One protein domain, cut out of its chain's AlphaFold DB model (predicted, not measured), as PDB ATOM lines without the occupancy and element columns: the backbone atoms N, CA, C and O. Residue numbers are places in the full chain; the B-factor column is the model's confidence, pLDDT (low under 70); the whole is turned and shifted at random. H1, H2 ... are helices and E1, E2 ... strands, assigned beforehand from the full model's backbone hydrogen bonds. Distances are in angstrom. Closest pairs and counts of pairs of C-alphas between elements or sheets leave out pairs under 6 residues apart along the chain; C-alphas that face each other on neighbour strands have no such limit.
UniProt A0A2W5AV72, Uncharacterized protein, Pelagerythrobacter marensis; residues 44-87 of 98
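What this domain is: This is residues 44 to 87 of the 98 residues of an uncharacterized protein of Pelagerythrobacter marensis (UniProt A0A2W5AV72). Two helices of 13 residues each, H1 and H2, stand at a steep tilt to each other and come near each other at one place, between Leu 55 and Ile 81, and the stretch of residues 65 to 74, with the short strand E1 in it, leads from the end of H1 to the start of H2 as the third side of a triangle. The printed part has 44 residues, with the order H1, E1, H2, and is mostly helix. It is compact, with a radius of gyration of the C-alphas of 10.0 A and spans of 24 by 20 by 18 A.

Where its parts are: H1, residues 52 to 64, is 18.3 A long and begins at C-alpha 52 (5.896, -35.126, -35.122). E1 is residues 69 to 71. H2, residues 75 to 87, is 18.5 A long and ends at C-alpha 87 (2.355, -25.659, -24.019).

How they stand to each other: H1 and H2 are close but not clearly touching; their closest C-alphas, Leu 55 and Ile 81, are 7.8 A apart. They run the same way at a steep tilt of 65 degrees. H1 and E1 are only just apart, at 8.1 A between their closest C-alphas. E1 and H2 are apart. E1 pairs with no named strand. In H1 and H2 every O i to N i+4 pair is within hydrogen-bond range.

The domain as a whole: The C-alphas farthest apart, Ala 46 and Leu 87, are 26.1 A apart. The printed part has no cut, and both links are tight. Residues 75 to 76, 79 and 85 to 87 have pLDDT under 70.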
ATOM      1  N   ALA A  44       4.178 -48.183 -24.556       89.12
ATOM      2  CA  ALA A  44       5.345 -47.501 -25.093       89.12
ATOM      3  C   ALA A  44       6.675 -48.067 -24.567       89.12
ATOM      4  O   ALA A  44       7.705 -47.413 -24.745       89.12
ATOM      5  N   ALA A  45       6.680 -49.248 -23.935       86.62
ATOM      6  CA  ALA A  45       7.881 -49.859 -23.351       86.62
ATOM      7  C   ALA A  45       9.028 -50.031 -24.359       86.62
ATOM      8  O   ALA A  45      10.193 -49.792 -24.036       86.62
ATOM      9  N   ALA A  46       8.704 -50.398 -25.600       87.00
ATOM     10  CA  ALA A  46       9.679 -50.568 -26.676       87.00
ATOM     11  C   ALA A  46       9.929 -49.285 -27.495       87.00
ATOM     12  O   ALA A  46      10.737 -49.304 -28.428       87.00
ATOM     13  N   THR A  47       9.247 -48.177 -27.184       89.62
ATOM     14  CA  THR A  47       9.297 -46.947 -27.984       89.62
ATOM     15  C   THR A  47      10.556 -46.144 -27.687       89.62
ATOM     16  O   THR A  47      10.743 -45.604 -26.597       89.62
ATOM     17  N   LEU A  48      11.402 -46.004 -28.704       87.44
ATOM     18  CA  LEU A  48      12.667 -45.275 -28.634       87.44
ATOM     19  C   LEU A  48      12.509 -43.820 -29.078       87.44
ATOM     20  O   LEU A  48      13.154 -42.928 -28.527       87.44
ATOM     21  N   SER A  49      11.665 -43.564 -30.079       86.38
ATOM     22  CA  SER A  49      11.421 -42.211 -30.577       86.38
ATOM     23  C   SER A  49      10.018 -42.032 -31.145       86.38
ATOM     24  O   SER A  49       9.434 -42.946 -31.731       86.38
ATOM     25  N   ILE A  50       9.489 -40.815 -31.001       88.88
ATOM     26  CA  ILE A  50       8.220 -40.404 -31.598       88.88
ATOM     27  C   ILE A  50       8.460 -39.179 -32.477       88.88
ATOM     28  O   ILE A  50       8.949 -38.149 -32.017       88.88
ATOM     29  N   GLY A  51       8.129 -39.306 -33.761       88.88
ATOM     30  CA  GLY A  51       8.152 -38.200 -34.711       88.88
ATOM     31  C   GLY A  51       6.942 -37.278 -34.552       88.88
ATOM     32  O   GLY A  51       5.973 -37.597 -33.867       88.88
ATOM     33  N   GLN A  52       6.960 -36.135 -35.237       87.38
ATOM     34  CA  GLN A  52       5.896 -35.126 -35.122       87.38
ATOM     35  C   GLN A  52       4.499 -35.664 -35.465       87.38
ATOM     36  O   GLN A  52       3.558 -35.420 -34.717       87.38
ATOM     37  N   ALA A  53       4.367 -36.452 -36.537       91.19
ATOM     38  CA  ALA A  53       3.095 -37.077 -36.907       91.19
ATOM     39  C   ALA A  53       2.573 -38.031 -35.813       91.19
ATOM     40  O   ALA A  53       1.394 -38.004 -35.477       91.19
ATOM     41  N   GLY A  54       3.468 -38.815 -35.202       91.06
ATOM     42  CA  GLY A  54       3.140 -39.684 -34.074       91.06
ATOM     43  C   GLY A  54       2.672 -38.905 -32.847       91.06
ATOM     44  O   GLY A  54       1.655 -39.247 -32.253       91.06
ATOM     45  N   LEU A  55       3.368 -37.819 -32.493       88.81
ATOM     46  CA  LEU A  55       2.963 -36.942 -31.389       88.81
ATOM     47  C   LEU A  55       1.582 -36.327 -31.636       88.81
ATOM     48  O   LEU A  55       0.739 -36.349 -30.744       88.81
ATOM     49  N   GLN A  56       1.342 -35.799 -32.838       89.56
ATOM     50  CA  GLN A  56       0.056 -35.199 -33.203       89.56
ATOM     51  C   GLN A  56      -1.087 -36.211 -33.128       89.56
ATOM     52  O   GLN A  56      -2.146 -35.888 -32.595       89.56
ATOM     53  N   LEU A  57      -0.859 -37.439 -33.597       91.12
ATOM     54  CA  LEU A  57      -1.831 -38.518 -33.487       91.12
ATOM     55  C   LEU A  57      -2.154 -38.849 -32.026       91.12
ATOM     56  O   LEU A  57      -3.324 -38.929 -31.670       91.12
ATOM     57  N   LEU A  58      -1.134 -39.020 -31.178       88.69
ATOM     58  CA  LEU A  58      -1.337 -39.332 -29.760       88.69
ATOM     59  C   LEU A  58      -2.087 -38.209 -29.034       88.69
ATOM     60  O   LEU A  58      -2.975 -38.484 -28.230       88.69
ATOM     61  N   LEU A  59      -1.773 -36.949 -29.349       86.25
ATOM     62  CA  LEU A  59      -2.497 -35.792 -28.826       86.25
ATOM     63  C   LEU A  59      -3.957 -35.771 -29.283       86.25
ATOM     64  O   LEU A  59      -4.836 -35.522 -28.461       86.25
ATOM     65  N   ALA A  60      -4.218 -36.030 -30.566       88.56
ATOM     66  CA  ALA A  60      -5.573 -36.094 -31.103       88.56
ATOM     67  C   ALA A  60      -6.375 -37.216 -30.430       88.56
ATOM     68  O   ALA A  60      -7.446 -36.964 -29.884       88.56
ATOM     69  N   ALA A  61      -5.801 -38.418 -30.346       88.06
ATOM     70  CA  ALA A  61      -6.427 -39.561 -29.689       88.06
ATOM     71  C   ALA A  61      -6.716 -39.289 -28.201       88.06
ATOM     72  O   ALA A  61      -7.782 -39.642 -27.705       88.06
ATOM     73  N   GLN A  62      -5.810 -38.611 -27.488       85.81
ATOM     74  CA  GLN A  62      -6.028 -38.232 -26.090       85.81
ATOM     75  C   GLN A  62      -7.071 -37.113 -25.927       85.81
ATOM     76  O   GLN A  62      -7.774 -37.077 -24.916       85.81
ATOM     77  N   ALA A  63      -7.182 -36.199 -26.895       85.44
ATOM     78  CA  ALA A  63      -8.217 -35.168 -26.901       85.44
ATOM     79  C   ALA A  63      -9.613 -35.767 -27.140       85.44
ATOM     80  O   ALA A  63     -10.574 -35.340 -26.502       85.44
ATOM     81  N   GLU A  64      -9.712 -36.768 -28.016       85.25
ATOM     82  CA  GLU A  64     -10.952 -37.505 -28.274       85.25
ATOM     83  C   GLU A  64     -11.319 -38.439 -27.116       85.25
ATOM     84  O   GLU A  64     -12.491 -38.570 -26.765       85.25
ATOM     85  N   GLN A  65     -10.320 -39.067 -26.490       86.81
ATOM     86  CA  GLN A  65     -10.500 -40.031 -25.409       86.81
ATOM     87  C   GLN A  65      -9.579 -39.700 -24.231       86.81
ATOM     88  O   GLN A  65      -8.484 -40.251 -24.107       86.81
ATOM     89  N   PRO A  66     -10.029 -38.845 -23.292       84.38
ATOM     90  CA  PRO A  66      -9.226 -38.414 -22.143       84.38
ATOM     91  C   PRO A  66      -8.805 -39.555 -21.205       84.38
ATOM     92  O   PRO A  66      -7.891 -39.395 -20.392       84.38
ATOM     93  N   ALA A  67      -9.491 -40.699 -21.290       84.19
ATOM     94  CA  ALA A  67      -9.173 -41.909 -20.546       84.19
ATOM     95  C   ALA A  67      -8.018 -42.722 -21.163       84.19
ATOM     96  O   ALA A  67      -7.510 -43.610 -20.480       84.19
ATOM     97  N   LEU A  68      -7.584 -42.413 -22.392       84.19
ATOM     98  CA  LEU A  68      -6.446 -43.046 -23.061       84.19
ATOM     99  C   LEU A  68      -5.179 -42.868 -22.214       84.19
ATOM    100  O   LEU A  68      -4.775 -41.747 -21.883       84.19
ATOM    101  N   ARG A  69      -4.545 -43.983 -21.851       82.38
ATOM    102  CA  ARG A  69      -3.306 -43.997 -21.064       82.38
ATOM    103  C   ARG A  69      -2.167 -44.579 -21.880       82.38
ATOM    104  O   ARG A  69      -2.347 -45.573 -22.572       82.38
ATOM    105  N   VAL A  70      -0.992 -43.971 -21.744       83.00
ATOM    106  CA  VAL A  70       0.268 -44.493 -22.279       83.00
ATOM    107  C   VAL A  70       1.081 -45.056 -21.115       83.00
ATOM    108  O   VAL A  70       1.332 -44.352 -20.136       83.00
ATOM    109  N   HIS A  71       1.470 -46.320 -21.219       81.75
ATOM    110  CA  HIS A  71       2.268 -47.071 -20.251       81.75
ATOM    111  C   HIS A  71       3.678 -47.310 -20.794       81.75
ATOM    112  O   HIS A  71       3.906 -47.176 -21.990       81.75
ATOM    113  N   GLY A  72       4.640 -47.623 -19.924       76.19
ATOM    114  CA  GLY A  72       5.984 -48.045 -20.341       76.19
ATOM    115  C   GLY A  72       6.851 -46.973 -21.013       76.19
ATOM    116  O   GLY A  72       7.994 -47.251 -21.358       76.19
ATOM    117  N   ALA A  73       6.361 -45.744 -21.190       74.94
ATOM    118  CA  ALA A  73       7.139 -44.686 -21.824       74.94
ATOM    119  C   ALA A  73       8.440 -44.425 -21.051       74.94
ATOM    120  O   ALA A  73       8.422 -44.227 -19.834       74.94
ATOM    121  N   SER A  74       9.564 -44.373 -21.773       71.94
ATOM    122  CA  SER A  74      10.833 -43.926 -21.196       71.94
ATOM    123  C   SER A  74      10.679 -42.531 -20.573       71.94
ATOM    124  O   SER A  74       9.883 -41.715 -21.047       71.94
ATOM    125  N   GLU A  75      11.454 -42.223 -19.526       68.50
ATOM    126  CA  GLU A  75      11.404 -40.916 -18.839       68.50
ATOM    127  C   GLU A  75      11.526 -39.739 -19.822       68.50
ATOM    128  O   GLU A  75      10.810 -38.742 -19.709       68.50
ATOM    129  N   GLY A  76      12.371 -39.889 -20.850       69.12
ATOM    130  CA  GLY A  76      12.532 -38.893 -21.907       69.12
ATOM    131  C   GLY A  76      11.282 -38.711 -22.771       69.12
ATOM    132  O   GLY A  76      10.974 -37.591 -23.180       69.12
ATOM    133  N   LEU A  77      10.532 -39.777 -23.045       70.94
ATOM    134  CA  LEU A  77       9.294 -39.702 -23.817       70.94
ATOM    135  C   LEU A  77       8.139 -39.116 -22.992       70.94
ATOM    136  O   LEU A  77       7.430 -38.227 -23.467       70.94
ATOM    137  N   ALA A  78       7.984 -39.567 -21.746       70.94
ATOM    138  CA  ALA A  78       6.983 -39.031 -20.829       70.94
ATOM    139  C   ALA A  78       7.181 -37.520 -20.609       70.94
ATOM    140  O   ALA A  78       6.224 -36.749 -20.700       70.94
ATOM    141  N   GLY A  79       8.435 -37.084 -20.424       68.50
ATOM    142  CA  GLY A  79       8.789 -35.670 -20.297       68.50
ATOM    143  C   GLY A  79       8.416 -34.837 -21.527       68.50
ATOM    144  O   GLY A  79       7.872 -33.744 -21.379       68.50
ATOM    145  N   GLN A  80       8.632 -35.358 -22.740       70.38
ATOM    146  CA  GLN A  80       8.265 -34.669 -23.985       70.38
ATOM    147  C   GLN A  80       6.747 -34.503 -24.139       70.38
ATOM    148  O   GLN A  80       6.286 -33.413 -24.477       70.38
ATOM    149  N   ILE A  81       5.966 -35.549 -23.848       70.25
ATOM    150  CA  ILE A  81       4.497 -35.491 -23.909       70.25
ATOM    151  C   ILE A  81       3.962 -34.501 -22.865       70.25
ATOM    152  O   ILE A  81       3.131 -33.651 -23.186       70.25
ATOM    153  N   SER A  82       4.471 -34.549 -21.630       70.44
ATOM    154  CA  SER A  82       4.092 -33.599 -20.577       70.44
ATOM    155  C   SER A  82       4.455 -32.154 -20.924       70.44
ATOM    156  O   SER A  82       3.627 -31.266 -20.718       70.44
ATOM    157  N   ALA A  83       5.649 -31.908 -21.472       70.00
ATOM    158  CA  ALA A  83       6.074 -30.574 -21.891       70.00
ATOM    159  C   ALA A  83       5.188 -30.026 -23.019       70.00
ATOM    160  O   ALA A  83       4.762 -28.874 -22.970       70.00
ATOM    161  N   LEU A  84       4.844 -30.863 -24.000       70.56
ATOM    162  CA  LEU A  84       3.979 -30.470 -25.109       70.56
ATOM    163  C   LEU A  84       2.551 -30.158 -24.637       70.56
ATOM    164  O   LEU A  84       1.997 -29.125 -25.005       70.56
ATOM    165  N   LEU A  85       1.984 -30.990 -23.758       68.19
ATOM    166  CA  LEU A  85       0.677 -30.731 -23.142       68.19
ATOM    167  C   LEU A  85       0.668 -29.464 -22.273       68.19
ATOM    168  O   LEU A  85      -0.363 -28.804 -22.167       68.19
ATOM    169  N   ALA A  86       1.789 -29.112 -21.640       69.62
ATOM    170  CA  ALA A  86       1.901 -27.868 -20.881       69.62
ATOM    171  C   ALA A  86       1.867 -26.628 -21.791       69.62
ATOM    172  O   ALA A  86       1.346 -25.596 -21.376       69.62
ATOM    173  N   LEU A  87       2.370 -26.738 -23.025       65.75
ATOM    174  CA  LEU A  87       2.355 -25.659 -24.019       65.75
ATOM    175  C   LEU A  87       0.999 -25.506 -24.725       65.75
ATOM    176  O   LEU A  87       0.681 -24.415 -25.190       65.75
TER     177      LEU A  87